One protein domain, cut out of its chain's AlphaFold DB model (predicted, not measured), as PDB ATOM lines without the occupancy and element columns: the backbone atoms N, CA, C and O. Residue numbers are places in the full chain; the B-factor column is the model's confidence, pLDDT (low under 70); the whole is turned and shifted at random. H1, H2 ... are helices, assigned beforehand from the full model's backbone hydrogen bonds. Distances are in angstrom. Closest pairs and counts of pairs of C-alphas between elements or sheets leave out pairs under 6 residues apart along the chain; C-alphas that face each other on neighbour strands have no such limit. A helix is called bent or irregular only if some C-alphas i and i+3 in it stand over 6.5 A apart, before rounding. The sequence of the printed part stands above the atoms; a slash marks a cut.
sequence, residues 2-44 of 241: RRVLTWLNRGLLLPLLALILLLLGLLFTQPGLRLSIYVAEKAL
ATOM      1  N   ARG A   2     -47.824  17.757  20.398       57.38
ATOM      2  CA  ARG A   2     -46.823  18.751  19.924       57.38
ATOM      3  C   ARG A   2     -46.881  19.098  18.424       57.38
ATOM      4  O   ARG A   2     -46.747  20.263  18.076       57.38
ATOM      5  N   ARG A   3     -47.122  18.115  17.545       59.53
ATOM      6  CA  ARG A   3     -47.199  18.342  16.087       59.53
ATOM      7  C   ARG A   3     -48.418  19.190  15.691       59.53
ATOM      8  O   ARG A   3     -48.267  20.130  14.926       59.53
ATOM      9  N   VAL A   4     -49.588  18.952  16.280       61.75
ATOM     10  CA  VAL A   4     -50.807  19.739  15.993       61.75
ATOM     11  C   VAL A   4     -50.647  21.189  16.461       61.75
ATOM     12  O   VAL A   4     -50.964  22.105  15.711       61.75
ATOM     13  N   LEU A   5     -50.034  21.410  17.632       62.41
ATOM     14  CA  LEU A   5     -49.743  22.754  18.141       62.41
ATOM     15  C   LEU A   5     -48.771  23.525  17.234       62.41
ATOM     16  O   LEU A   5     -48.981  24.703  16.977       62.41
ATOM     17  N   THR A   6     -47.743  22.870  16.681       62.78
ATOM     18  CA  THR A   6     -46.821  23.519  15.730       62.78
ATOM     19  C   THR A   6     -47.458  23.851  14.381       62.78
ATOM     20  O   THR A   6     -47.053  24.833  13.765       62.78
ATOM     21  N   TRP A   7     -48.443  23.069  13.928       63.66
ATOM     22  CA  TRP A   7     -49.174  23.321  12.681       63.66
ATOM     23  C   TRP A   7     -50.199  24.445  12.837       63.66
ATOM     24  O   TRP A   7     -50.296  25.292  11.958       63.66
ATOM     25  N   LEU A   8     -50.883  24.518  13.981       68.25
ATOM     26  CA  LEU A   8     -51.780  25.626  14.325       68.25
ATOM     27  C   LEU A   8     -50.995  26.928  14.558       68.25
ATOM     28  O   LEU A   8     -51.378  27.984  14.066       68.25
ATOM     29  N   ASN A   9     -49.835  26.833  15.216       69.50
ATOM     30  CA  ASN A   9     -48.943  27.968  15.431       69.50
ATOM     31  C   ASN A   9     -48.333  28.476  14.114       69.50
ATOM     32  O   ASN A   9     -48.348  29.670  13.864       69.50
ATOM     33  N   ARG A  10     -47.858  27.601  13.214       77.69
ATOM     34  CA  ARG A  10     -47.408  28.026  11.870       77.69
ATOM     35  C   ARG A  10     -48.563  28.509  10.993       77.69
ATOM     36  O   ARG A  10     -48.374  29.461  10.251       77.69
ATOM     37  N   GLY A  11     -49.743  27.905  11.099       82.56
ATOM     38  CA  GLY A  11     -50.937  28.313  10.359       82.56
ATOM     39  C   GLY A  11     -51.462  29.696  10.747       82.56
ATOM     40  O   GLY A  11     -52.060  30.348   9.905       82.56
ATOM     41  N   LEU A  12     -51.198  30.165  11.973       83.56
ATOM     42  CA  LEU A  12     -51.588  31.498  12.449       83.56
ATOM     43  C   LEU A  12     -50.432  32.513  12.423       83.56
ATOM     44  O   LEU A  12     -50.615  33.641  11.977       83.56
ATOM     45  N   LEU A  13     -49.228  32.131  12.863       87.12
ATOM     46  CA  LEU A  13     -48.081  33.044  12.923       87.12
ATOM     47  C   LEU A  13     -47.579  33.454  11.543       87.12
ATOM     48  O   LEU A  13     -47.128  34.579  11.377       87.12
ATOM     49  N   LEU A  14     -47.616  32.555  10.561       88.06
ATOM     50  CA  LEU A  14     -47.086  32.824   9.228       88.06
ATOM     51  C   LEU A  14     -47.962  33.827   8.449       88.06
ATOM     52  O   LEU A  14     -47.390  34.787   7.930       88.06
ATOM     53  N   PRO A  15     -49.311  33.722   8.425       89.06
ATOM     54  CA  PRO A  15     -50.138  34.790   7.865       89.06
ATOM     55  C   PRO A  15     -50.101  36.067   8.709       89.06
ATOM     56  O   PRO A  15     -50.115  37.149   8.133       89.06
ATOM     57  N   LEU A  16     -49.988  35.978  10.042       91.88
ATOM     58  CA  LEU A  16     -49.816  37.163  10.890       91.88
ATOM     59  C   LEU A  16     -48.514  37.908  10.556       91.88
ATOM     60  O   LEU A  16     -48.524  39.122  10.382       91.88
ATOM     61  N   LEU A  17     -47.400  37.187  10.410       91.50
ATOM     62  CA  LEU A  17     -46.117  37.754  10.001       91.50
ATOM     63  C   LEU A  17     -46.202  38.358   8.595       91.50
ATOM     64  O   LEU A  17     -45.703  39.458   8.374       91.50
ATOM     65  N   ALA A  18     -46.853  37.670   7.653       91.06
ATOM     66  CA  ALA A  18     -47.068  38.186   6.305       91.06
ATOM     67  C   ALA A  18     -47.911  39.472   6.313       91.06
ATOM     68  O   ALA A  18     -47.565  40.430   5.625       91.06
ATOM     69  N   LEU A  19     -48.965  39.527   7.135       92.44
ATOM     70  CA  LEU A  19     -49.790  40.718   7.330       92.44
ATOM     71  C   LEU A  19     -48.970  41.875   7.909       92.44
ATOM     72  O   LEU A  19     -49.065  42.993   7.414       92.44
ATOM     73  N   ILE A  20     -48.129  41.608   8.913       91.75
ATOM     74  CA  ILE A  20     -47.223  42.604   9.498       91.75
ATOM     75  C   ILE A  20     -46.263  43.139   8.431       91.75
ATOM     76  O   ILE A  20     -46.154  44.348   8.266       91.75
ATOM     77  N   LEU A  21     -45.608  42.268   7.659       89.56
ATOM     78  CA  LEU A  21     -44.699  42.691   6.589       89.56
ATOM     79  C   LEU A  21     -45.413  43.506   5.506       89.56
ATOM     80  O   LEU A  21     -44.845  44.477   5.009       89.56
ATOM     81  N   LEU A  22     -46.652  43.146   5.168       89.50
ATOM     82  CA  LEU A  22     -47.476  43.891   4.221       89.50
ATOM     83  C   LEU A  22     -47.844  45.274   4.768       89.50
ATOM     84  O   LEU A  22     -47.712  46.260   4.046       89.50
ATOM     85  N   LEU A  23     -48.240  45.366   6.040       89.88
ATOM     86  CA  LEU A  23     -48.534  46.635   6.707       89.88
ATOM     87  C   LEU A  23     -47.295  47.525   6.798       89.88
ATOM     88  O   LEU A  23     -47.380  48.698   6.444       89.88
ATOM     89  N   LEU A  24     -46.140  46.982   7.206       87.06
ATOM     90  CA  LEU A  24     -44.880  47.726   7.183       87.06
ATOM     91  C   LEU A  24     -44.581  48.203   5.760       87.06
ATOM     92  O   LEU A  24     -44.354  49.390   5.549       87.06
ATOM     93  N   GLY A  25     -44.634  47.303   4.777       84.81
ATOM     94  CA  GLY A  25     -44.423  47.643   3.374       84.81
ATOM     95  C   GLY A  25     -45.307  48.805   2.925       84.81
ATOM     96  O   GLY A  25     -44.802  49.764   2.351       84.81
ATOM     97  N   LEU A  26     -46.598  48.771   3.260       88.06
ATOM     98  CA  LEU A  26     -47.545  49.822   2.913       88.06
ATOM     99  C   LEU A  26     -47.243  51.142   3.637       88.06
ATOM    100  O   LEU A  26     -47.182  52.181   2.982       88.06
ATOM    101  N   LEU A  27     -46.986  51.113   4.948       87.19
ATOM    102  CA  LEU A  27     -46.662  52.300   5.755       87.19
ATOM    103  C   LEU A  27     -45.404  53.020   5.259       87.19
ATOM    104  O   LEU A  27     -45.337  54.246   5.276       87.19
ATOM    105  N   PHE A  28     -44.426  52.265   4.768       87.62
ATOM    106  CA  PHE A  28     -43.176  52.804   4.246       87.62
ATOM    107  C   PHE A  28     -43.235  53.245   2.773       87.62
ATOM    108  O   PHE A  28     -42.240  53.763   2.255       87.62
ATOM    109  N   THR A  29     -44.371  53.052   2.096       88.50
ATOM    110  CA  THR A  29     -44.609  53.510   0.716       88.50
ATOM    111  C   THR A  29     -45.318  54.868   0.679       88.50
ATOM    112  O   THR A  29     -45.669  55.437   1.712       88.50
ATOM    113  N   GLN A  30     -45.532  55.408  -0.523       90.38
ATOM    114  CA  GLN A  30     -46.217  56.684  -0.741       90.38
ATOM    115  C   GLN A  30     -47.610  56.783  -0.082       90.38
ATOM    116  O   GLN A  30     -47.858  57.778   0.604       90.38
ATOM    117  N   PRO A  31     -48.533  55.805  -0.226       89.19
ATOM    118  CA  PRO A  31     -49.821  55.873   0.468       89.19
ATOM    119  C   PRO A  31     -49.664  55.836   1.993       89.19
ATOM    120  O   PRO A  31     -50.387  56.538   2.694       89.19
ATOM    121  N   GLY A  32     -48.689  55.078   2.506       90.94
ATOM    122  CA  GLY A  32     -48.368  55.033   3.930       90.94
ATOM    123  C   GLY A  32     -47.888  56.371   4.485       90.94
ATOM    124  O   GLY A  32     -48.342  56.790   5.546       90.94
ATOM    125  N   LEU A  33     -47.046  57.086   3.731       92.69
ATOM    126  CA  LEU A  33     -46.613  58.438   4.080       92.69
ATOM    127  C   LEU A  33     -47.811  59.396   4.179       92.69
ATOM    128  O   LEU A  33     -47.983  60.056   5.201       92.69
ATOM    129  N   ARG A  34     -48.684  59.426   3.165       92.25
ATOM    130  CA  ARG A  34     -49.880  60.288   3.178       92.25
ATOM    131  C   ARG A  34     -50.818  59.967   4.338       92.25
ATOM    132  O   ARG A  34     -51.298  60.880   5.000       92.25
ATOM    133  N   LEU A  35     -51.027  58.680   4.620       92.06
ATOM    134  CA  LEU A  35     -51.802  58.238   5.777       92.06
ATOM    135  C   LEU A  35     -51.166  58.726   7.088       92.06
ATOM    136  O   LEU A  35     -51.875  59.225   7.954       92.06
ATOM    137  N   SER A  36     -49.842  58.613   7.229       91.44
ATOM    138  CA  SER A  36     -49.146  59.046   8.444       91.44
ATOM    139  C   SER A  36     -49.280  60.549   8.694       91.44
ATOM    140  O   SER A  36     -49.503  60.943   9.835       91.44
ATOM    141  N   ILE A  37     -49.238  61.371   7.641       91.81
ATOM    142  CA  ILE A  37     -49.455  62.818   7.762       91.81
ATOM    143  C   ILE A  37     -50.909  63.131   8.091       91.81
ATOM    144  O   ILE A  37     -51.156  63.890   9.016       91.81
ATOM    145  N   TYR A  38     -51.866  62.467   7.443       91.06
ATOM    146  CA  TYR A  38     -53.281  62.623   7.785       91.06
ATOM    147  C   TYR A  38     -53.562  62.304   9.265       91.06
ATOM    148  O   TYR A  38     -54.273  63.039   9.949       91.06
ATOM    149  N   VAL A  39     -52.983  61.216   9.782       91.88
ATOM    150  CA  VAL A  39     -53.100  60.856  11.202       91.88
ATOM    151  C   VAL A  39     -52.411  61.896  12.089       91.88
ATOM    152  O   VAL A  39     -52.965  62.255  13.126       91.88
ATOM    153  N   ALA A  40     -51.245  62.408  11.686       90.88
ATOM    154  CA  ALA A  40     -50.535  63.450  12.424       90.88
ATOM    155  C   ALA A  40     -51.347  64.752  12.517       90.88
ATOM    156  O   ALA A  40     -51.487  65.277  13.613       90.88
ATOM    157  N   GLU A  41     -51.953  65.223  11.424       90.44
ATOM    158  CA  GLU A  41     -52.829  66.408  11.418       90.44
ATOM    159  C   GLU A  41     -54.083  66.212  12.283       90.44
ATOM    160  O   GLU A  41     -54.579  67.141  12.914       90.44
ATOM    161  N   LYS A  42     -54.610  64.981  12.358       91.00
ATOM    162  CA  LYS A  42     -55.735  64.665  13.252       91.00
ATOM    163  C   LYS A  42     -55.335  64.618  14.722       91.00
ATOM    164  O   LYS A  42     -56.142  64.994  15.568       91.00
ATOM    165  N   ALA A  43     -54.129  64.146  15.025       91.62
ATOM    166  CA  ALA A  43     -53.599  64.121  16.384       91.62
ATOM    167  C   ALA A  43     -53.170  65.519  16.860       91.62
ATOM    168  O   ALA A  43     -53.320  65.845  18.034       91.62
ATOM    169  N   LEU A  44     -52.657  66.339  15.942       89.69
ATOM    170  CA  LEU A  44     -52.168  67.695  16.165       89.69
ATOM    171  C   LEU A  44     -52.978  68.653  15.282       89.69
ATOM    172  O   LEU A  44     -52.514  69.005  14.199       89.69
TER     173      LEU A  44
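Overview. This is residues 2 to 44 of the 241 residues of an uncharacterized protein of Alishewanella sp. 32-51-5 (UniProt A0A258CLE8). Two helices meet near their ends as an L, the long H1 making one arm and the shorter H2 turning away from its last residues at nearly a right angle. A tight link makes the corner, and residues 2 to 22 of H1 and residues 37 to 44, of which 37 to 43 belong to H2, stick out from it. The printed part has 43 residues with two named helices, H1 then H2 along the chain, and no named strand; the class is all helix. The whole is extended, with a radius of gyration of the C-alphas of 16.1 A, and the C-alphas span 49 by 19 by 7 A.

Arrangement. The longest helix is H1, residues 2 to 27. H2, residues 30 to 43, follows it after a tight link of 2 residues. The two helices touch only at the corner by their link, with 4 pairs of C-alphas within 8 A. H1 touches H2 with residues 26 to 27 alone, H2 touches H1 with residues 32 to 36 alone, and the closest C-alphas of the two helices, those of Leu 26 and Gly 32, are 5.4 A apart. Their lines stand about perpendicular, at 82 degrees, and their centres are 26.5 A apart. In H2 every O i to N i+4 pair is within hydrogen-bond range; in H1 21 of 22 are.

Along the chain. H1 runs 36.4 A from C-alpha 2 at (-46.823, 18.751, 19.924) to C-alpha 27 at (-46.662, 52.300, 5.755). It is neither bent nor irregular, but only just: C-alphas 11 and 14 are 6.0 A apart. H2 measures 20.1 A from its first to its last C-alpha and ends with C-alpha 43 at (-53.599, 64.121, 16.384).

Size, cuts and confidence. The two C-alphas farthest apart, those of Arg 3 and Leu 44, are 49.6 A from each other. The printed part has no cut. The mean pLDDT of the printed part is 84.5, and residues 2 to 9 are under 70, at low confidence in this predicted model.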